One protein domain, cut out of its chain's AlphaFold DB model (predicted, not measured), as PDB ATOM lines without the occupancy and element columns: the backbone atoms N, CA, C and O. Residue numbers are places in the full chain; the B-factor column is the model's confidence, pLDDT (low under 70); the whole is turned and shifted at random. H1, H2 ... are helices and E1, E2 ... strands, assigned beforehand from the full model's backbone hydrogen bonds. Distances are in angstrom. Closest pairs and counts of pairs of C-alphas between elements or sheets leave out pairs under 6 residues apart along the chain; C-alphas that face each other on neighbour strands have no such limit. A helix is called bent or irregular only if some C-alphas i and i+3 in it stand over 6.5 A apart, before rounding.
ATOM      1  N   LEU A 111      42.430  13.580  98.543       92.06
ATOM      2  CA  LEU A 111      41.795  14.882  98.327       92.06
ATOM      3  C   LEU A 111      40.324  14.675  97.958       92.06
ATOM      4  O   LEU A 111      39.999  14.001  96.986       92.06
ATOM      5  N   PHE A 112      39.429  15.303  98.719       91.56
ATOM      6  CA  PHE A 112      37.977  15.155  98.560       91.56
ATOM      7  C   PHE A 112      37.262  16.451  98.136       91.56
ATOM      8  O   PHE A 112      36.042  16.463  97.979       91.56
ATOM      9  N   GLY A 113      37.991  17.557  97.955       93.12
ATOM     10  CA  GLY A 113      37.406  18.846  97.587       93.12
ATOM     11  C   GLY A 113      38.434  19.909  97.197       93.12
ATOM     12  O   GLY A 113      39.639  19.654  97.170       93.12
ATOM     13  N   CYS A 114      37.955  21.118  96.893       92.88
ATOM     14  CA  CYS A 114      38.793  22.265  96.545       92.88
ATOM     15  C   CYS A 114      38.404  23.558  97.306       92.88
ATOM     16  O   CYS A 114      37.224  23.758  97.607       92.88
ATOM     17  N   PRO A 115      39.374  24.456  97.589       95.19
ATOM     18  CA  PRO A 115      40.811  24.211  97.477       95.19
ATOM     19  C   PRO A 115      41.293  23.240  98.571       95.19
ATOM     20  O   PRO A 115      40.795  23.266  99.698       95.19
ATOM     21  N   THR A 116      42.268  22.402  98.225       95.44
ATOM     22  CA  THR A 116      43.020  21.581  99.181       95.44
ATOM     23  C   THR A 116      44.502  21.886  99.017       95.44
ATOM     24  O   THR A 116      44.983  22.023  97.893       95.44
ATOM     25  N   PHE A 117      45.209  21.998 100.135       93.56
ATOM     26  CA  PHE A 117      46.631  22.292 100.194       93.56
ATOM     27  C   PHE A 117      47.358  21.114 100.835       93.56
ATOM     28  O   PHE A 117      46.967  20.663 101.910       93.56
ATOM     29  N   LEU A 118      48.427  20.648 100.195       90.00
ATOM     30  CA  LEU A 118      49.421  19.785 100.827       90.00
ATOM     31  C   LEU A 118      50.558  20.695 101.280       90.00
ATOM     32  O   LEU A 118      51.180  21.362 100.451       90.00
ATOM     33  N   VAL A 119      50.806  20.756 102.583       88.56
ATOM     34  CA  VAL A 119      51.779  21.675 103.180       88.56
ATOM     35  C   VAL A 119      52.872  20.875 103.865       88.56
ATOM     36  O   VAL A 119      52.591  19.957 104.630       88.56
ATOM     37  N   LYS A 120      54.124  21.239 103.592       79.25
ATOM     38  CA  LYS A 120      55.319  20.569 104.114       79.25
ATOM     39  C   LYS A 120      56.193  21.562 104.861       79.25
ATOM     40  O   LYS A 120      56.266  22.726 104.466       79.25
ATOM     41  N   ARG A 121      56.861  21.103 105.919       74.19
ATOM     42  CA  ARG A 121      57.914  21.867 106.597       74.19
ATOM     43  C   ARG A 121      59.255  21.644 105.879       74.19
ATOM     44  O   ARG A 121      59.463  20.633 105.217       74.19
ATOM     45  N   SER A 122      60.124  22.655 105.907       64.38
ATOM     46  CA  SER A 122      61.307  22.790 105.038       64.38
ATOM     47  C   SER A 122      62.519  21.928 105.416       64.38
ATOM     48  O   SER A 122      63.585  22.089 104.828       64.38
ATOM     49  N   ASP A 123      62.395  21.037 106.392       65.62
ATOM     50  CA  ASP A 123      63.413  20.049 106.766       65.62
ATOM     51  C   ASP A 123      63.533  18.887 105.763       65.62
ATOM     52  O   ASP A 123      64.421  18.044 105.886       65.62
ATOM     53  N   VAL A 124      62.698  18.873 104.721       52.53
ATOM     54  CA  VAL A 124      62.619  17.791 103.739       52.53
ATOM     55  C   VAL A 124      63.059  18.276 102.336       52.53
ATOM     56  O   VAL A 124      62.567  19.296 101.840       52.53
ATOM     57  N   PRO A 125      64.004  17.584 101.662       57.16
ATOM     58  CA  PRO A 125      64.565  18.017 100.378       57.16
ATOM     59  C   PRO A 125      63.559  18.077  99.217       57.16
ATOM     60  O   PRO A 125      62.741  17.180  99.025       57.16
ATOM     61  N   LYS A 126      63.726  19.080  98.339       55.09
ATOM     62  CA  LYS A 126      62.914  19.330  97.126       55.09
ATOM     63  C   LYS A 126      62.715  18.098  96.219       55.09
ATOM     64  O   LYS A 126      61.668  17.976  95.594       55.09
ATOM     65  N   GLN A 127      63.698  17.196  96.157       57.69
ATOM     66  CA  GLN A 127      63.677  15.987  95.317       57.69
ATOM     67  C   GLN A 127      62.616  14.956  95.748       57.69
ATOM     68  O   GLN A 127      62.217  14.127  94.940       57.69
ATOM     69  N   MET A 128      62.120  15.014  96.990       49.03
ATOM     70  CA  MET A 128      61.112  14.074  97.503       49.03
ATOM     71  C   MET A 128      59.673  14.410  97.080       49.03
ATOM     72  O   MET A 128      58.748  13.675  97.411       49.03
ATOM     73  N   TYR A 129      59.438  15.524  96.376       53.91
ATOM     74  CA  TYR A 129      58.082  16.017  96.080       53.91
ATOM     75  C   TYR A 129      57.719  16.025  94.599       53.91
ATOM     76  O   TYR A 129      56.642  16.495  94.241       53.91
ATOM     77  N   GLU A 130      58.586  15.486  93.743       55.59
ATOM     78  CA  GLU A 130      58.282  15.270  92.323       55.59
ATOM     79  C   GLU A 130      57.282  14.110  92.115       55.59
ATOM     80  O   GLU A 130      56.712  13.979  91.037       55.59
ATOM     81  N   SER A 131      57.012  13.319  93.165       56.44
ATOM     82  CA  SER A 131      55.990  12.266  93.205       56.44
ATOM     83  C   SER A 131      55.188  12.363  94.508       56.44
ATOM     84  O   SER A 131      55.578  11.810  95.535       56.44
ATOM     85  N   LEU A 132      54.067  13.093  94.494       54.38
ATOM     86  CA  LEU A 132      53.176  13.222  95.663       54.38
ATOM     87  C   LEU A 132      52.404  11.923  95.967       54.38
ATOM     88  O   LEU A 132      51.814  11.797  97.037       54.38
ATOM     89  N   SER A 133      52.435  10.967  95.039       54.59
ATOM     90  CA  SER A 133      51.751   9.673  95.093       54.59
ATOM     91  C   SER A 133      52.566   8.534  95.711       54.59
ATOM     92  O   SER A 133      52.033   7.432  95.842       54.59
ATOM     93  N   ASP A 134      53.824   8.752  96.110       58.78
ATOM     94  CA  ASP A 134      54.598   7.722  96.811       58.78
ATOM     95  C   ASP A 134      54.186   7.662  98.306       58.78
ATOM     96  O   ASP A 134      54.406   8.627  99.051       58.78
ATOM     97  N   PRO A 135      53.592   6.541  98.774       57.66
ATOM     98  CA  PRO A 135      53.085   6.402 100.140       57.66
ATOM     99  C   PRO A 135      54.163   6.513 101.224       57.66
ATOM    100  O   PRO A 135      53.835   6.746 102.388       57.66
ATOM    101  N   SER A 136      55.444   6.339 100.873       58.97
ATOM    102  CA  SER A 136      56.551   6.458 101.825       58.97
ATOM    103  C   SER A 136      56.733   7.883 102.361       58.97
ATOM    104  O   SER A 136      57.221   8.036 103.481       58.97
ATOM    105  N   TYR A 137      56.235   8.899 101.643       55.84
ATOM    106  CA  TYR A 137      56.303  10.317 102.030       55.84
ATOM    107  C   TYR A 137      55.012  10.857 102.661       55.84
ATOM    108  O   TYR A 137      54.909  12.054 102.933       55.84
ATOM    109  N   ALA A 138      54.005  10.010 102.910       55.69
ATOM    110  CA  ALA A 138      52.739  10.420 103.531       55.69
ATOM    111  C   ALA A 138      52.906  10.975 104.963       55.69
ATOM    112  O   ALA A 138      51.990  11.591 105.494       55.69
ATOM    113  N   LYS A 139      54.074  10.766 105.587       57.69
ATOM    114  CA  LYS A 139      54.435  11.325 106.899       57.69
ATOM    115  C   LYS A 139      55.026  12.742 106.824       57.69
ATOM    116  O   LYS A 139      55.198  13.360 107.868       57.69
ATOM    117  N   ASP A 140      55.310  13.246 105.619       67.25
ATOM    118  CA  ASP A 140      56.101  14.465 105.401       67.25
ATOM    119  C   ASP A 140      55.259  15.673 104.941       67.25
ATOM    120  O   ASP A 140      55.812  16.722 104.602       67.25
ATOM    121  N   TYR A 141      53.926  15.541 104.884       78.38
ATOM    122  CA  TYR A 141      52.983  16.644 104.658       78.38
ATOM    123  C   TYR A 141      51.750  16.554 105.544       78.38
ATOM    124  O   TYR A 141      51.287  15.471 105.880       78.38
ATOM    125  N   GLU A 142      51.156  17.719 105.787       87.19
ATOM    126  CA  GLU A 142      49.802  17.857 106.307       87.19
ATOM    127  C   GLU A 142      48.843  18.320 105.203       87.19
ATOM    128  O   GLU A 142      49.202  19.124 104.331       87.19
ATOM    129  N   ILE A 143      47.607  17.814 105.238       90.12
ATOM    130  CA  ILE A 143      46.545  18.172 104.289       90.12
ATOM    131  C   ILE A 143      45.594  19.176 104.943       90.12
ATOM    132  O   ILE A 143      44.962  18.894 105.960       90.12
ATOM    133  N   PHE A 144      45.414  20.329 104.302       94.25
ATOM    134  CA  PHE A 144      44.468  21.361 104.721       94.25
ATOM    135  C   PHE A 144      43.395  21.563 103.650       94.25
ATOM    136  O   PHE A 144      43.685  22.004 102.539       94.25
ATOM    137  N   PHE A 145      42.139  21.266 103.985       96.38
ATOM    138  CA  PHE A 145      40.987  21.517 103.113       96.38
ATOM    139  C   PHE A 145      40.275  22.819 103.500       96.38
ATOM    140  O   PHE A 145      39.865  22.974 104.653       96.38
ATOM    141  N   GLY A 146      40.082  23.707 102.519       95.19
ATOM    142  CA  GLY A 146      39.363  24.974 102.672       95.19
ATOM    143  C   GLY A 146      40.274  26.203 102.721       95.19
ATOM    144  O   GLY A 146      41.365  26.188 103.287       95.19
ATOM    145  N   ALA A 147      39.811  27.306 102.125       92.81
ATOM    146  CA  ALA A 147      40.540  28.580 102.123       92.81
ATOM    147  C   ALA A 147      40.604  29.245 103.515       92.81
ATOM    148  O   ALA A 147      41.453  30.095 103.765       92.81
ATOM    149  N   ASP A 148      39.731  28.845 104.438       94.00
ATOM    150  CA  ASP A 148      39.714  29.265 105.843       94.00
ATOM    151  C   ASP A 148      40.804  28.588 106.695       94.00
ATOM    152  O   ASP A 148      40.969  28.918 107.871       94.00
ATOM    153  N   ARG A 149      41.589  27.670 106.112       95.94
ATOM    154  CA  ARG A 149      42.718  27.008 106.781       95.94
ATOM    155  C   ARG A 149      44.038  27.754 106.694       95.94
ATOM    156  O   ARG A 149      44.958  27.372 107.406       95.94
ATOM    157  N   ILE A 150      44.128  28.845 105.934       93.81
ATOM    158  CA  ILE A 150      45.367  29.634 105.809       93.81
ATOM    159  C   ILE A 150      45.968  30.048 107.175       93.81
ATOM    160  O   ILE A 150      47.175  29.874 107.341       93.81
ATOM    161  N   PRO A 151      45.201  30.514 108.188       92.31
ATOM    162  CA  PRO A 151      45.772  30.827 109.505       92.31
ATOM    163  C   PRO A 151      46.359  29.600 110.220       92.31
ATOM    164  O   PRO A 151      47.383  29.698 110.891       92.31
ATOM    165  N   VAL A 152      45.728  28.432 110.059       93.06
ATOM    166  CA  VAL A 152      46.198  27.167 110.648       93.06
ATOM    167  C   VAL A 152      47.435  26.659 109.907       93.06
ATOM    168  O   VAL A 152      48.369  26.184 110.542       93.06
ATOM    169  N   MET A 153      47.482  26.821 108.583       92.88
ATOM    170  CA  MET A 153      48.669  26.535 107.774       92.88
ATOM    171  C   MET A 153      49.848  27.422 108.190       92.88
ATOM    172  O   MET A 153      50.957  26.920 108.334       92.88
ATOM    173  N   ALA A 154      49.620  28.718 108.426       90.50
ATOM    174  CA  ALA A 154      50.656  29.628 108.915       90.50
ATOM    175  C   ALA A 154      51.186  29.192 110.289       90.50
ATOM    176  O   ALA A 154      52.397  29.106 110.473       90.50
ATOM    177  N   PHE A 155      50.290  28.820 111.213       88.06
ATOM    178  CA  PHE A 155      50.672  28.237 112.502       88.06
ATOM    179  C   PHE A 155      51.504  26.955 112.338       88.06
ATOM    180  O   PHE A 155      52.558  26.835 112.954       88.06
ATOM    181  N   PHE A 156      51.072  26.028 111.477       85.56
ATOM    182  CA  PHE A 156      51.797  24.784 111.185       85.56
ATOM    183  C   PHE A 156      53.205  25.035 110.622       85.56
ATOM    184  O   PHE A 156      54.147  24.317 110.951       85.56
ATOM    185  N   LEU A 157      53.349  26.071 109.795       85.69
ATOM    186  CA  LEU A 157      54.616  26.491 109.199       85.69
ATOM    187  C   LEU A 157      55.475  27.368 110.124       85.69
ATOM    188  O   LEU A 157      56.555  27.775 109.707       85.69
ATOM    189  N   GLU A 158      55.014  27.681 111.340       83.50
ATOM    190  CA  GLU A 158      55.666  28.628 112.261       83.50
ATOM    191  C   GLU A 158      55.876  30.026 111.637       83.50
ATOM    192  O   GLU A 158      56.819  30.751 111.956       83.50
ATOM    193  N   LEU A 159      54.965  30.426 110.745       85.19
ATOM    194  CA  LEU A 159      54.954  31.730 110.088       85.19
ATOM    195  C   LEU A 159      53.904  32.654 110.721       85.19
ATOM    196  O   LEU A 159      52.837  32.197 111.143       85.19
ATOM    197  N   PRO A 160      54.148  33.975 110.754       85.38
ATOM    198  CA  PRO A 160      53.125  34.919 111.171       85.38
ATOM    199  C   PRO A 160      51.950  34.925 110.185       85.38
ATOM    200  O   PRO A 160      52.131  34.849 108.969       85.38
ATOM    201  N   TYR A 161      50.736  35.083 110.711       86.62
ATOM    202  CA  TYR A 161      49.542  35.332 109.910       86.62
ATOM    203  C   TYR A 161      49.059  36.766 110.122       86.62
ATOM    204  O   TYR A 161      48.605  37.125 111.206       86.62
ATOM    205  N   PHE A 162      49.138  37.578 109.072       88.69
ATOM    206  CA  PHE A 162      48.798  39.003 109.121       88.69
ATOM    207  C   PHE A 162      47.371  39.317 108.640       88.69
ATOM    208  O   PHE A 162      46.979  40.477 108.589       88.69
ATOM    209  N   GLY A 163      46.576  38.302 108.288       88.25
ATOM    210  CA  GLY A 163      45.258  38.506 107.683       88.25
ATOM    211  C   GLY A 163      45.298  38.638 106.158       88.25
ATOM    212  O   GLY A 163      46.353  38.715 105.536       88.25
ATOM    213  N   SER A 164      44.116  38.641 105.541       83.38
ATOM    214  CA  SER A 164      43.922  38.679 104.081       83.38
ATOM    215  C   SER A 164      44.263  40.022 103.424       83.38
ATOM    216  O   SER A 164      44.495  40.064 102.220       83.38
ATOM    217  N   LEU A 165      44.285  41.116 104.189       81.56
ATOM    218  CA  LEU A 165      44.526  42.478 103.689       81.56
ATOM    219  C   LEU A 165      45.937  42.997 103.978       81.56
ATOM    220  O   LEU A 165      46.266  44.111 103.569       81.56
ATOM    221  N   ALA A 166      46.774  42.186 104.629       71.19
ATOM    222  CA  ALA A 166      48.100  42.578 105.086       71.19
ATOM    223  C   ALA A 166      48.944  43.229 103.986       71.19
ATOM    224  O   ALA A 166      49.600  44.229 104.228       71.19
ATOM    225  N   GLU A 167      48.893  42.726 102.753       64.81
ATOM    226  CA  GLU A 167      49.690  43.272 101.651       64.81
ATOM    227  C   GLU A 167      49.247  44.688 101.229       64.81
ATOM    228  O   GLU A 167      50.091  45.522 100.913       64.81
ATOM    229  N   LYS A 168      47.944  45.007 101.306       59.31
ATOM    230  CA  LYS A 168      47.415  46.362 101.041       59.31
ATOM    231  C   LYS A 168      47.748  47.340 102.168       59.31
ATOM    232  O   LYS A 168      47.947  48.524 101.909       59.31
ATOM    233  N   GLU A 169      47.800  46.845 103.401       58.41
ATOM    234  CA  GLU A 169      48.133  47.635 104.591       58.41
ATOM    235  C   GLU A 169      49.648  47.860 104.731       58.41
ATOM    236  O   GLU A 169      50.075  48.922 105.177       58.41
ATOM    237  N   LEU A 170      50.460  46.895 104.291       55.94
ATOM    238  CA  LEU A 170      51.924  46.943 104.334       55.94
ATOM    239  C   LEU A 170      52.541  47.561 103.067       55.94
ATOM    240  O   LEU A 170      53.647  48.096 103.130       55.94
ATOM    241  N   ASN A 171      51.849  47.520 101.921       53.00
ATOM    242  CA  ASN A 171      52.294  48.129 100.667       53.00
ATOM    243  C   ASN A 171      51.108  48.717  99.860       53.00
ATOM    244  O   ASN A 171      50.546  48.054  98.980       53.00
TER     245      ASN A 171
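What this domain is: This is residues 111 to 171 of the 177 residues of the protein "Glutathione S-transferase kappa 1" of Nephromyces sp. MMRI (UniProt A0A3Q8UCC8). A two-stranded antiparallel ribbon, E1 with E2, lies near the middle of a loose, drawn-out model, with helix H2 close by it. A long loop with the short helix H1 reaches away toward one end, and a link after H2 leads to the short helix H3 at the other end. The printed part has 61 residues, and its named elements run E1, H1, E2, H2, H3 along the chain, two strands and three helices in the mixed class, helices and strands, with 27 residues, under half, in named elements. The whole is loose, with a radius of gyration of the C-alphas of 13.8 A, and elongated, spanning 42 by 27 by 17 A.

Where its parts are: Start at Leu 111 and go on to C-alpha 116 at (43.020, 21.581, 99.181), where E1 begins; it covers residues 116 to 119 and is 9.6 A long. H1 follows at residues 126 to 129, 6.0 A long. Past it, E2 takes residues 142 to 145, 10.1 A from first to last C-alpha. Find C-alpha 147 at (40.540, 28.580, 102.123); from there H2 runs to residue 156, 14.9 A long. H2 is irregular: C-alphas 148 and 151 are 7.2 A apart. H3, residues 166 to 170, is 5.9 A long and ends at C-alpha 170, (51.924, 46.943, 104.334).

How they stand to each other: Look first at E1 and E2, antiparallel neighbours with 158 degrees between their directions. The C-alphas of 116 and 145 face each other at 4.4 A. N 117 and O 144 are within hydrogen-bond range at 2.8 A, and N 142 and O 119 at 2.9 A. H2 has 2 pairs of C-alphas within 8 A with E1, the closest those of Val 119 and Met 153 at 7.4 A. With E2 it has 1 such pair, the C-alphas of Phe 144 and Met 153 at 7.3 A. H1 and H2 are apart, and H3 is apart from E1, H1, E2 and H2. In H3 the O i to N i+4 pair is within hydrogen-bond range, in H2 4 of 6 are, and H1 is too short for such a pair, with its 1 O i to N i+3 pair within range.

The domain as a whole: The two C-alphas farthest apart, those of Ser 136 and Glu 169, are 42.1 A from each other. The printed part has no cut. The link from E2 to H2, 1 residue, is tight; the one from H1 to E2, residues 130 to 141, is long. The mean pLDDT of the printed part is 76.5, and residues 122 to 140 and 167 to 171 are under 70.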